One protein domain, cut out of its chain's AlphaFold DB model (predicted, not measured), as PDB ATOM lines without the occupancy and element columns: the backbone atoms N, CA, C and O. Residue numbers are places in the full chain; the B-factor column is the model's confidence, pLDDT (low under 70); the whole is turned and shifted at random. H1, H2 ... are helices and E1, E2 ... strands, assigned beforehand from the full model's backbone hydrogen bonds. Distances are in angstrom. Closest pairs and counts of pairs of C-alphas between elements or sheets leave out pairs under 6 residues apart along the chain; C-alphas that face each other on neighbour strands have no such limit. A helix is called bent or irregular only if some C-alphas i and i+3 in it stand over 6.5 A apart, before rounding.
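Overview. This is residues 4 to 79 of the 82 residues of an uncharacterized protein of Leifsonia sp. Leaf264 (UniProt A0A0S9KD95). A strongly twisted sheet of four antiparallel strands makes the core, and the helix H1 covers part of one face, running slantwise to the strands. Two short helices, H2 and H3, lie near each other and apart from H1; H3 only grazes the sheet and H2 is not on it. The printed part has 76 residues, and in chain order you meet H1 E1 H2 E2 E3 E4 H3, with the sheet's order E1 E2 E3 E4. The class is mixed, helices and strands, with 37 residues in named elements, under half of the printed part. The whole is compact and rounded, with a radius of gyration of the C-alphas of 11.4 A and spans of 30 by 25 by 22 A.

Arrangement. Start at the sheet with E1, residues 19 to 23, and its antiparallel neighbour E2, residues 36 to 40, where N 22 and O 37 are 2.8 A apart, within hydrogen-bond range. E3, residues 49 to 52, is next, with N 38 and O 50 at 2.8 A, and E4, residues 58 to 61, follows, with N 51 and O 59 at 2.8 A. E2, E3 and E4 form a meander, each strand the antiparallel neighbour of the one before, made of two hairpins. H1, residues 4 to 11, is on the sheet at a height of 7.8 A; it lies over E2, on which 4 of its 8 C-alphas fall, and only just not over E3, on which 2 fall. On the local plane its line and that of E2 stand at 54 degrees; the closest C-alphas of the two are those of Ala 6 and Trp 36, 6.4 A apart. H2, residues 25 to 30, is irregular, with C-alphas 26 and 29 8.0 A apart. H3, residues 73 to 77, is close to but not clearly touching H2, the closest C-alphas being those of Leu 30 and Thr 73 at 6.6 A. In H1 and H3 every O i to N i+4 pair is within hydrogen-bond range; in H2 it is 0 of 2, beside 2 of 3 O i to N i+3 pairs.

Along the chain. Find C-alpha 4 at (210.129, 187.347, 177.283), from which H1 runs 10.4 A to C-alpha 11. E1 begins at C-alpha 19, at (200.516, 186.060, 177.361), and is 13.6 A long; E2 is 13.5 A, E3 9.9 A and E4 10.0 A. H2 measures 9.6 A, and H3 runs 6.0 A to C-alpha 77 at (207.390, 190.072, 198.671).

Size, cuts and confidence. The two C-alphas farthest apart are those of Pro 16 and Asp 29, at 31.3 A. The printed part has no cut, and the link from E4 to H3, 11 residues, is long. Look at residues 43 to 45 for pLDDT under 70; the mean of the printed part is 91.0.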
ATOM      1  N   ASP A   4     210.149 188.768 177.647       96.50
ATOM      2  CA  ASP A   4     210.129 187.347 177.283       96.50
ATOM      3  C   ASP A   4     210.513 186.440 178.461       96.50
ATOM      4  O   ASP A   4     209.890 185.399 178.677       96.50
ATOM      5  N   GLU A   5     211.498 186.850 179.266       97.06
ATOM      6  CA  GLU A   5     211.878 186.142 180.494       97.06
ATOM      7  C   GLU A   5     210.738 186.155 181.526       97.06
ATOM      8  O   GLU A   5     210.476 185.137 182.169       97.06
ATOM      9  N   ALA A   6     210.013 187.273 181.651       97.12
ATOM     10  CA  ALA A   6     208.847 187.370 182.529       97.12
ATOM     11  C   ALA A   6     207.699 186.453 182.067       97.12
ATOM     12  O   ALA A   6     207.108 185.739 182.882       97.12
ATOM     13  N   ILE A   7     207.419 186.402 180.759       96.44
ATOM     14  CA  ILE A   7     206.440 185.472 180.174       96.44
ATOM     15  C   ILE A   7     206.859 184.025 180.436       96.44
ATOM     16  O   ILE A   7     206.031 183.210 180.846       96.44
ATOM     17  N   ALA A   8     208.137 183.696 180.230       95.62
ATOM     18  CA  ALA A   8     208.661 182.360 180.488       95.62
ATOM     19  C   ALA A   8     208.475 181.952 181.959       95.62
ATOM     20  O   ALA A   8     208.012 180.841 182.222       95.62
ATOM     21  N   ALA A   9     208.741 182.856 182.908       95.88
ATOM     22  CA  ALA A   9     208.526 182.609 184.334       95.88
ATOM     23  C   ALA A   9     207.050 182.305 184.656       95.88
ATOM     24  O   ALA A   9     206.755 181.357 185.385       95.88
ATOM     25  N   VAL A  10     206.107 183.051 184.069       95.12
ATOM     26  CA  VAL A  10     204.665 182.812 184.267       95.12
ATOM     27  C   VAL A  10     204.209 181.512 183.609       95.12
ATOM     28  O   VAL A  10     203.443 180.765 184.215       95.12
ATOM     29  N   ARG A  11     204.723 181.168 182.423       93.62
ATOM     30  CA  ARG A  11     204.393 179.897 181.749       93.62
ATOM     31  C   ARG A  11     204.721 178.670 182.597       93.62
ATOM     32  O   ARG A  11     203.949 177.713 182.587       93.62
ATOM     33  N   VAL A  12     205.809 178.700 183.368       93.50
ATOM     34  CA  VAL A  12     206.187 177.600 184.280       93.50
ATOM     35  C   VAL A  12     205.119 177.349 185.356       93.50
ATOM     36  O   VAL A  12     205.004 176.235 185.859       93.50
ATOM     37  N   THR A  13     204.278 178.342 185.664       89.12
ATOM     38  CA  THR A  13     203.153 178.194 186.605       89.12
ATOM     39  C   THR A  13     201.921 177.497 186.004       89.12
ATOM     40  O   THR A  13     200.943 177.269 186.713       89.12
ATOM     41  N   GLY A  14     201.963 177.126 184.716       89.81
ATOM     42  CA  GLY A  14     200.897 176.394 184.019       89.81
ATOM     43  C   GLY A  14     199.826 177.276 183.368       89.81
ATOM     44  O   GLY A  14     198.792 176.763 182.946       89.81
ATOM     45  N   VAL A  15     200.050 178.590 183.278       86.94
ATOM     46  CA  VAL A  15     199.109 179.530 182.649       86.94
ATOM     47  C   VAL A  15     199.187 179.406 181.119       86.94
ATOM     48  O   VAL A  15     200.285 179.524 180.562       86.94
ATOM     49  N   PRO A  16     198.059 179.175 180.422       83.12
ATOM     50  CA  PRO A  16     198.055 179.025 178.973       83.12
ATOM     51  C   PRO A  16     198.283 180.362 178.250       83.12
ATOM     52  O   PRO A  16     197.911 181.431 178.736       83.12
ATOM     53  N   ALA A  17     198.901 180.279 177.070       78.06
ATOM     54  CA  ALA A  17     199.085 181.387 176.131       78.06
ATOM     55  C   ALA A  17     197.758 181.745 175.426       78.06
ATOM     56  O   ALA A  17     196.885 180.877 175.354       78.06
ATOM     57  N   PRO A  18     197.614 182.948 174.838       89.06
ATOM     58  CA  PRO A  18     198.601 184.033 174.696       89.06
ATOM     59  C   PRO A  18     198.831 184.854 175.977       89.06
ATOM     60  O   PRO A  18     197.902 185.139 176.725       89.06
ATOM     61  N   LEU A  19     200.093 185.226 176.229       92.31
ATOM     62  CA  LEU A  19     200.516 186.060 177.361       92.31
ATOM     63  C   LEU A  19     201.194 187.326 176.838       92.31
ATOM     64  O   LEU A  19     202.004 187.238 175.915       92.31
ATOM     65  N   VAL A  20     200.920 188.457 177.482       93.62
ATOM     66  CA  VAL A  20     201.512 189.762 177.169       93.62
ATOM     67  C   VAL A  20     202.203 190.307 178.409       93.62
ATOM     68  O   VAL A  20     201.656 190.215 179.507       93.62
ATOM     69  N   ALA A  21     203.401 190.868 178.236       95.31
ATOM     70  CA  ALA A  21     204.181 191.467 179.312       95.31
ATOM     71  C   ALA A  21     204.298 192.988 179.162       95.31
ATOM     72  O   ALA A  21     204.563 193.498 178.076       95.31
ATOM     73  N   TYR A  22     204.180 193.691 180.284       95.81
ATOM     74  CA  TYR A  22     204.307 195.141 180.407       95.81
ATOM     75  C   TYR A  22     205.347 195.470 181.482       95.81
ATOM     76  O   TYR A  22     205.309 194.896 182.574       95.81
ATOM     77  N   SER A  23     206.278 196.380 181.186       97.00
ATOM     78  CA  SER A  23     207.209 196.878 182.208       97.00
ATOM     79  C   SER A  23     206.442 197.676 183.262       97.00
ATOM     80  O   SER A  23     205.522 198.420 182.930       97.00
ATOM     81  N   LEU A  24     206.845 197.542 184.526       96.88
ATOM     82  CA  LEU A  24     206.300 198.311 185.649       96.88
ATOM     83  C   LEU A  24     207.209 199.468 186.076       96.88
ATOM     84  O   LEU A  24     207.085 199.982 187.189       96.88
ATOM     85  N   ASP A  25     208.114 199.906 185.198       96.25
ATOM     86  CA  ASP A  25     209.021 201.025 185.476       96.25
ATOM     87  C   ASP A  25     208.292 202.350 185.738       96.25
ATOM     88  O   ASP A  25     208.812 203.190 186.474       96.25
ATOM     89  N   GLU A  26     207.077 202.532 185.210       95.44
ATOM     90  CA  GLU A  26     206.236 203.694 185.530       95.44
ATOM     91  C   GLU A  26     205.812 203.737 187.012       95.44
ATOM     92  O   GLU A  26     205.556 204.810 187.551       95.44
ATOM     93  N   PHE A  27     205.831 202.593 187.708       96.06
ATOM     94  CA  PHE A  27     205.536 202.467 189.143       96.06
ATOM     95  C   PHE A  27     206.814 202.351 189.990       96.06
ATOM     96  O   PHE A  27     206.810 201.747 191.071       96.06
ATOM     97  N   ALA A  28     207.927 202.921 189.517       95.56
ATOM     98  CA  ALA A  28     209.208 202.893 190.223       95.56
ATOM     99  C   ALA A  28     209.132 203.471 191.647       95.56
ATOM    100  O   ALA A  28     209.807 202.949 192.534       95.56
ATOM    101  N   ASP A  29     208.277 204.470 191.890       96.25
ATOM    102  CA  ASP A  29     208.081 205.081 193.215       96.25
ATOM    103  C   ASP A  29     207.493 204.102 194.248       96.25
ATOM    104  O   ASP A  29     207.694 204.257 195.452       96.25
ATOM    105  N   LEU A  30     206.820 203.043 193.787       95.88
ATOM    106  CA  LEU A  30     206.315 201.943 194.618       95.88
ATOM    107  C   LEU A  30     207.300 200.758 194.698       95.88
ATOM    108  O   LEU A  30     206.994 199.719 195.290       95.88
ATOM    109  N   GLY A  31     208.490 200.911 194.108       96.88
ATOM    110  CA  GLY A  31     209.574 199.931 194.114       96.88
ATOM    111  C   GLY A  31     209.577 198.954 192.935       96.88
ATOM    112  O   GLY A  31     210.406 198.045 192.937       96.88
ATOM    113  N   TYR A  32     208.697 199.115 191.938       97.19
ATOM    114  CA  TYR A  32     208.541 198.176 190.812       97.19
ATOM    115  C   TYR A  32     209.528 198.370 189.655       97.19
ATOM    116  O   TYR A  32     209.402 197.716 188.623       97.19
ATOM    117  N   ARG A  33     210.542 199.228 189.801       96.88
ATOM    118  CA  ARG A  33     211.568 199.386 188.761       96.88
ATOM    119  C   ARG A  33     212.174 198.026 188.400       96.88
ATOM    120  O   ARG A  33     212.627 197.310 189.289       96.88
ATOM    121  N   GLY A  34     212.200 197.668 187.121       96.12
ATOM    122  CA  GLY A  34     212.694 196.388 186.605       96.12
ATOM    123  C   GLY A  34     211.782 195.176 186.845       96.12
ATOM    124  O   GLY A  34     212.205 194.051 186.575       96.12
ATOM    125  N   TRP A  35     210.572 195.378 187.372       97.75
ATOM    126  CA  TRP A  35     209.538 194.347 187.481       97.75
ATOM    127  C   TRP A  35     208.644 194.348 186.240       97.75
ATOM    128  O   TRP A  35     208.573 195.330 185.502       97.75
ATOM    129  N   TRP A  36     207.929 193.245 186.042       98.00
ATOM    130  CA  TRP A  36     207.035 193.057 184.904       98.00
ATOM    131  C   TRP A  36     205.643 192.637 185.364       98.00
ATOM    132  O   TRP A  36     205.507 191.850 186.299       98.00
ATOM    133  N   SER A  37     204.612 193.137 184.693       96.19
ATOM    134  CA  SER A  37     203.259 192.587 184.751       96.19
ATOM    135  C   SER A  37     203.037 191.699 183.539       96.19
ATOM    136  O   SER A  37     203.418 192.067 182.432       96.19
ATOM    137  N   VAL A  38     202.419 190.546 183.739       95.31
ATOM    138  CA  VAL A  38     202.058 189.599 182.691       95.31
ATOM    139  C   VAL A  38     200.577 189.272 182.831       95.31
ATOM    140  O   VAL A  38     200.102 188.955 183.923       95.31
ATOM    141  N   VAL A  39     199.854 189.343 181.721       92.75
ATOM    142  CA  VAL A  39     198.409 189.081 181.634       92.75
ATOM    143  C   VAL A  39     198.116 188.182 180.436       92.75
ATOM    144  O   VAL A  39     198.952 188.048 179.541       92.75
ATOM    145  N   GLN A  40     196.945 187.548 180.419       89.62
ATOM    146  CA  GLN A  40     196.473 186.801 179.253       89.62
ATOM    147  C   GLN A  40     195.857 187.770 178.235       89.62
ATOM    148  O   GLN A  40     195.075 188.633 178.618       89.62
ATOM    149  N   ASP A  41     196.228 187.635 176.958       79.56
ATOM    150  CA  ASP A  41     195.846 188.573 175.878       79.56
ATOM    151  C   ASP A  41     194.325 188.594 175.616       79.56
ATOM    152  O   ASP A  41     193.771 189.607 175.207       79.56
ATOM    153  N   ASP A  42     193.631 187.488 175.914       71.38
ATOM    154  CA  ASP A  42     192.178 187.340 175.716       71.38
ATOM    155  C   ASP A  42     191.327 187.849 176.902       71.38
ATOM    156  O   ASP A  42     190.111 188.001 176.774       71.38
ATOM    157  N   ASP A  43     191.933 188.141 178.061       59.88
ATOM    158  CA  ASP A  43     191.204 188.585 179.257       59.88
ATOM    159  C   ASP A  43     191.136 190.120 179.311       59.88
ATOM    160  O   ASP A  43     191.834 190.792 180.072       59.88
ATOM    161  N   ALA A  44     190.250 190.690 178.490       53.31
ATOM    162  CA  ALA A  44     190.068 192.138 178.381       53.31
ATOM    163  C   ALA A  44     189.608 192.816 179.692       53.31
ATOM    164  O   ALA A  44     189.839 194.011 179.858       53.31
ATOM    165  N   VAL A  45     188.988 192.098 180.639       63.94
ATOM    166  CA  VAL A  45     188.653 192.590 181.991       63.94
ATOM    167  C   VAL A  45     188.470 191.391 182.930       63.94
ATOM    168  O   VAL A  45     187.645 190.527 182.657       63.94
ATOM    169  N   GLY A  46     189.152 191.363 184.080       70.75
ATOM    170  CA  GLY A  46     188.841 190.408 185.158       70.75
ATOM    171  C   GLY A  46     189.818 189.239 185.337       70.75
ATOM    172  O   GLY A  46     189.750 188.560 186.363       70.75
ATOM    173  N   GLY A  47     190.729 189.033 184.386       83.00
ATOM    174  CA  GLY A  47     191.737 187.975 184.443       83.00
ATOM    175  C   GLY A  47     192.774 188.157 185.559       83.00
ATOM    176  O   GLY A  47     192.919 189.252 186.117       83.00
ATOM    177  N   PRO A  48     193.506 187.089 185.922       89.56
ATOM    178  CA  PRO A  48     194.577 187.175 186.902       89.56
ATOM    179  C   PRO A  48     195.743 188.018 186.375       89.56
ATOM    180  O   PRO A  48     196.210 187.829 185.252       89.56
ATOM    181  N   ILE A  49     196.266 188.893 187.229       92.44
ATOM    182  CA  ILE A  49     197.469 189.678 186.944       92.44
ATOM    183  C   ILE A  49     198.662 188.990 187.597       92.44
ATOM    184  O   ILE A  49     198.666 188.742 188.807       92.44
ATOM    185  N   PHE A  50     199.694 188.696 186.815       94.94
ATOM    186  CA  PHE A  50     200.939 188.134 187.324       94.94
ATOM    187  C   PHE A  50     201.996 189.221 187.389       94.94
ATOM    188  O   PHE A  50     202.251 189.907 186.411       94.94
ATOM    189  N   VAL A  51     202.639 189.363 188.537       96.56
ATOM    190  CA  VAL A  51     203.724 190.315 188.736       96.56
ATOM    191  C   VAL A  51     205.014 189.540 188.958       96.56
ATOM    192  O   VAL A  51     205.092 188.695 189.849       96.56
ATOM    193  N   VAL A  52     206.011 189.809 188.123       97.44
ATOM    194  CA  VAL A  52     207.291 189.104 188.093       97.44
ATOM    195  C   VAL A  52     208.386 190.035 188.599       97.44
ATOM    196  O   VAL A  52     208.593 191.126 188.063       97.44
ATOM    197  N   SER A  53     209.075 189.612 189.657       96.44
ATOM    198  CA  SER A  53     210.206 190.353 190.220       96.44
ATOM    199  C   SER A  53     211.442 190.273 189.331       96.44
ATOM    200  O   SER A  53     211.565 189.375 188.508       96.44
ATOM    201  N   GLN A  54     212.419 191.150 189.565       94.62
ATOM    202  CA  GLN A  54     213.705 191.179 188.848       94.62
ATOM    203  C   GLN A  54     214.489 189.852 188.869       94.62
ATOM    204  O   GLN A  54     215.363 189.653 188.026       94.62
ATOM    205  N   ILE A  55     214.192 188.963 189.822       93.94
ATOM    206  CA  ILE A  55     214.839 187.653 189.991       93.94
ATOM    207  C   ILE A  55     213.971 186.476 189.512       93.94
ATOM    208  O   ILE A  55     214.331 185.324 189.731       93.94
ATOM    209  N   GLY A  56     212.819 186.739 188.888       93.75
ATOM    210  CA  GLY A  56     211.960 185.706 188.295       93.75
ATOM    211  C   GLY A  56     210.893 185.133 189.224       93.75
ATOM    212  O   GLY A  56     210.197 184.201 188.834       93.75
ATOM    213  N   GLN A  57     210.725 185.671 190.438       94.94
ATOM    214  CA  GLN A  57     209.617 185.253 191.306       94.94
ATOM    215  C   GLN A  57     208.290 185.777 190.764       94.94
ATOM    216  O   GLN A  57     208.169 186.973 190.500       94.94
ATOM    217  N   VAL A  58     207.309 184.884 190.638       95.50
ATOM    218  CA  VAL A  58     205.971 185.181 190.118       95.50
ATOM    219  C   VAL A  58     204.982 185.323 191.272       95.50
ATOM    220  O   VAL A  58     204.851 184.428 192.108       95.50
ATOM    221  N   HIS A  59     204.241 186.426 191.278       95.00
ATOM    222  CA  HIS A  59     203.189 186.721 192.242       95.00
ATOM    223  C   HIS A  59     201.861 186.883 191.509       95.00
ATOM    224  O   HIS A  59     201.767 187.657 190.562       95.00
ATOM    225  N   ARG A  60     200.829 186.156 191.938       93.38
ATOM    226  CA  ARG A  60     199.505 186.195 191.313       93.38
ATOM    227  C   ARG A  60     198.563 187.097 192.101       93.38
ATOM    228  O   ARG A  60     198.414 186.925 193.309       93.38
ATOM    229  N   PHE A  61     197.881 187.980 191.389       91.62
ATOM    230  CA  PHE A  61     196.810 188.832 191.887       91.62
ATOM    231  C   PHE A  61     195.501 188.508 191.160       91.62
ATOM    232  O   PHE A  61     195.485 187.776 190.164       91.62
ATOM    233  N   GLY A  62     194.391 189.023 191.692       88.88
ATOM    234  CA  GLY A  62     193.109 189.036 190.991       88.88
ATOM    235  C   GLY A  62     193.112 190.036 189.832       88.88
ATOM    236  O   GLY A  62     194.146 190.308 189.228       88.88
ATOM    237  N   SER A  63     191.950 190.623 189.564       87.56
ATOM    238  CA  SER A  63     191.743 191.572 188.466       87.56
ATOM    239  C   SER A  63     192.190 193.005 188.755       87.56
ATOM    240  O   SER A  63     192.203 193.839 187.854       87.56
ATOM    241  N   ILE A  64     192.531 193.315 190.010       89.94
ATOM    242  CA  ILE A  64     192.977 194.647 190.420       89.94
ATOM    243  C   ILE A  64     194.501 194.613 190.583       89.94
ATOM    244  O   ILE A  64     194.998 193.869 191.434       89.94
ATOM    245  N   PRO A  65     195.263 195.418 189.823       91.25
ATOM    246  CA  PRO A  65     196.711 195.434 189.950       91.25
ATOM    247  C   PRO A  65     197.175 195.891 191.342       91.25
ATOM    248  O   PRO A  65     196.533 196.753 191.949       91.25
ATOM    249  N   PRO A  66     198.307 195.382 191.861       93.25
ATOM    250  CA  PRO A  66     198.773 195.732 193.202       93.25
ATOM    251  C   PRO A  66     199.123 197.220 193.352       93.25
ATOM    252  O   PRO A  66     198.843 197.801 194.396       93.25
ATOM    253  N   TRP A  67     199.650 197.872 192.310       92.88
ATOM    254  CA  TRP A  67     199.951 199.311 192.346       92.88
ATOM    255  C   TRP A  67     198.688 200.180 192.424       92.88
ATOM    256  O   TRP A  67     198.695 201.197 193.111       92.88
ATOM    257  N   VAL A  68     197.578 199.754 191.809       92.69
ATOM    258  CA  VAL A  68     196.267 200.422 191.948       92.69
ATOM    259  C   VAL A  68     195.735 200.294 193.379       92.69
ATOM    260  O   VAL A  68     195.083 201.201 193.883       92.69
ATOM    261  N   GLN A  69     196.059 199.192 194.059       90.44
ATOM    262  CA  GLN A  69     195.714 198.954 195.466       90.44
ATOM    263  C   GLN A  69     196.670 199.651 196.457       90.44
ATOM    264  O   GLN A  69     196.504 199.507 197.668       90.44
ATOM    265  N   GLY A  70     197.689 200.377 195.978       90.81
ATOM    266  CA  GLY A  70     198.704 201.013 196.828       90.81
ATOM    267  C   GLY A  70     199.721 200.039 197.437       90.81
ATOM    268  O   GLY A  70     200.402 200.374 198.409       90.81
ATOM    269  N   LEU A  71     199.838 198.824 196.897       94.38
ATOM    270  CA  LEU A  71     200.837 197.853 197.336       94.38
ATOM    271  C   LEU A  71     202.202 198.189 196.732       94.38
ATOM    272  O   LEU A  71     202.321 198.524 195.559       94.38
ATOM    273  N   THR A  72     203.242 198.071 197.553       96.12
ATOM    274  CA  THR A  72     204.638 198.253 197.156       96.12
ATOM    275  C   THR A  72     205.263 196.886 196.925       96.12
ATOM    276  O   THR A  72     204.722 195.862 197.363       96.12
ATOM    277  N   THR A  73     206.449 196.837 196.325       95.12
ATOM    278  CA  THR A  73     207.170 195.562 196.174       95.12
ATOM    279  C   THR A  73     207.459 194.880 197.509       95.12
ATOM    280  O   THR A  73     207.370 193.659 197.591       95.12
ATOM    281  N   ALA A  74     207.690 195.636 198.587       94.19
ATOM    282  CA  ALA A  74     207.827 195.070 199.930       94.19
ATOM    283  C   ALA A  74     206.549 194.344 200.392       94.19
ATOM    284  O   ALA A  74     206.637 193.264 200.976       94.19
ATOM    285  N   HIS A  75     205.361 194.884 200.093       93.88
ATOM    286  CA  HIS A  75     204.087 194.219 200.393       93.88
ATOM    287  C   HIS A  75     203.909 192.925 199.587       93.88
ATOM    288  O   HIS A  75     203.490 191.911 200.150       93.88
ATOM    289  N   VAL A  76     204.259 192.949 198.296       92.38
ATOM    290  CA  VAL A  76     204.187 191.777 197.406       92.38
ATOM    291  C   VAL A  76     205.127 190.665 197.872       92.38
ATOM    292  O   VAL A  76     204.711 189.511 197.991       92.38
ATOM    293  N   LEU A  77     206.374 191.015 198.197       91.75
ATOM    294  CA  LEU A  77     207.390 190.072 198.671       91.75
ATOM    295  C   LEU A  77     207.060 189.506 200.059       91.75
ATOM    296  O   LEU A  77     207.350 188.344 200.329       91.75
ATOM    297  N   ALA A  78     206.418 190.293 200.925       88.88
ATOM    298  CA  ALA A  78     205.967 189.836 202.240       88.88
ATOM    299  C   ALA A  78     204.772 188.861 202.183       88.88
ATOM    300  O   ALA A  78     204.389 188.313 203.217       88.88
ATOM    301  N   GLY A  79     204.171 188.636 201.007       71.38
ATOM    302  CA  GLY A  79     203.182 187.579 200.792       71.38
ATOM    303  C   GLY A  79     201.866 187.748 201.557       71.38
ATOM    304  O   GLY A  79     201.191 186.750 201.819       71.38
TER     305      GLY A  79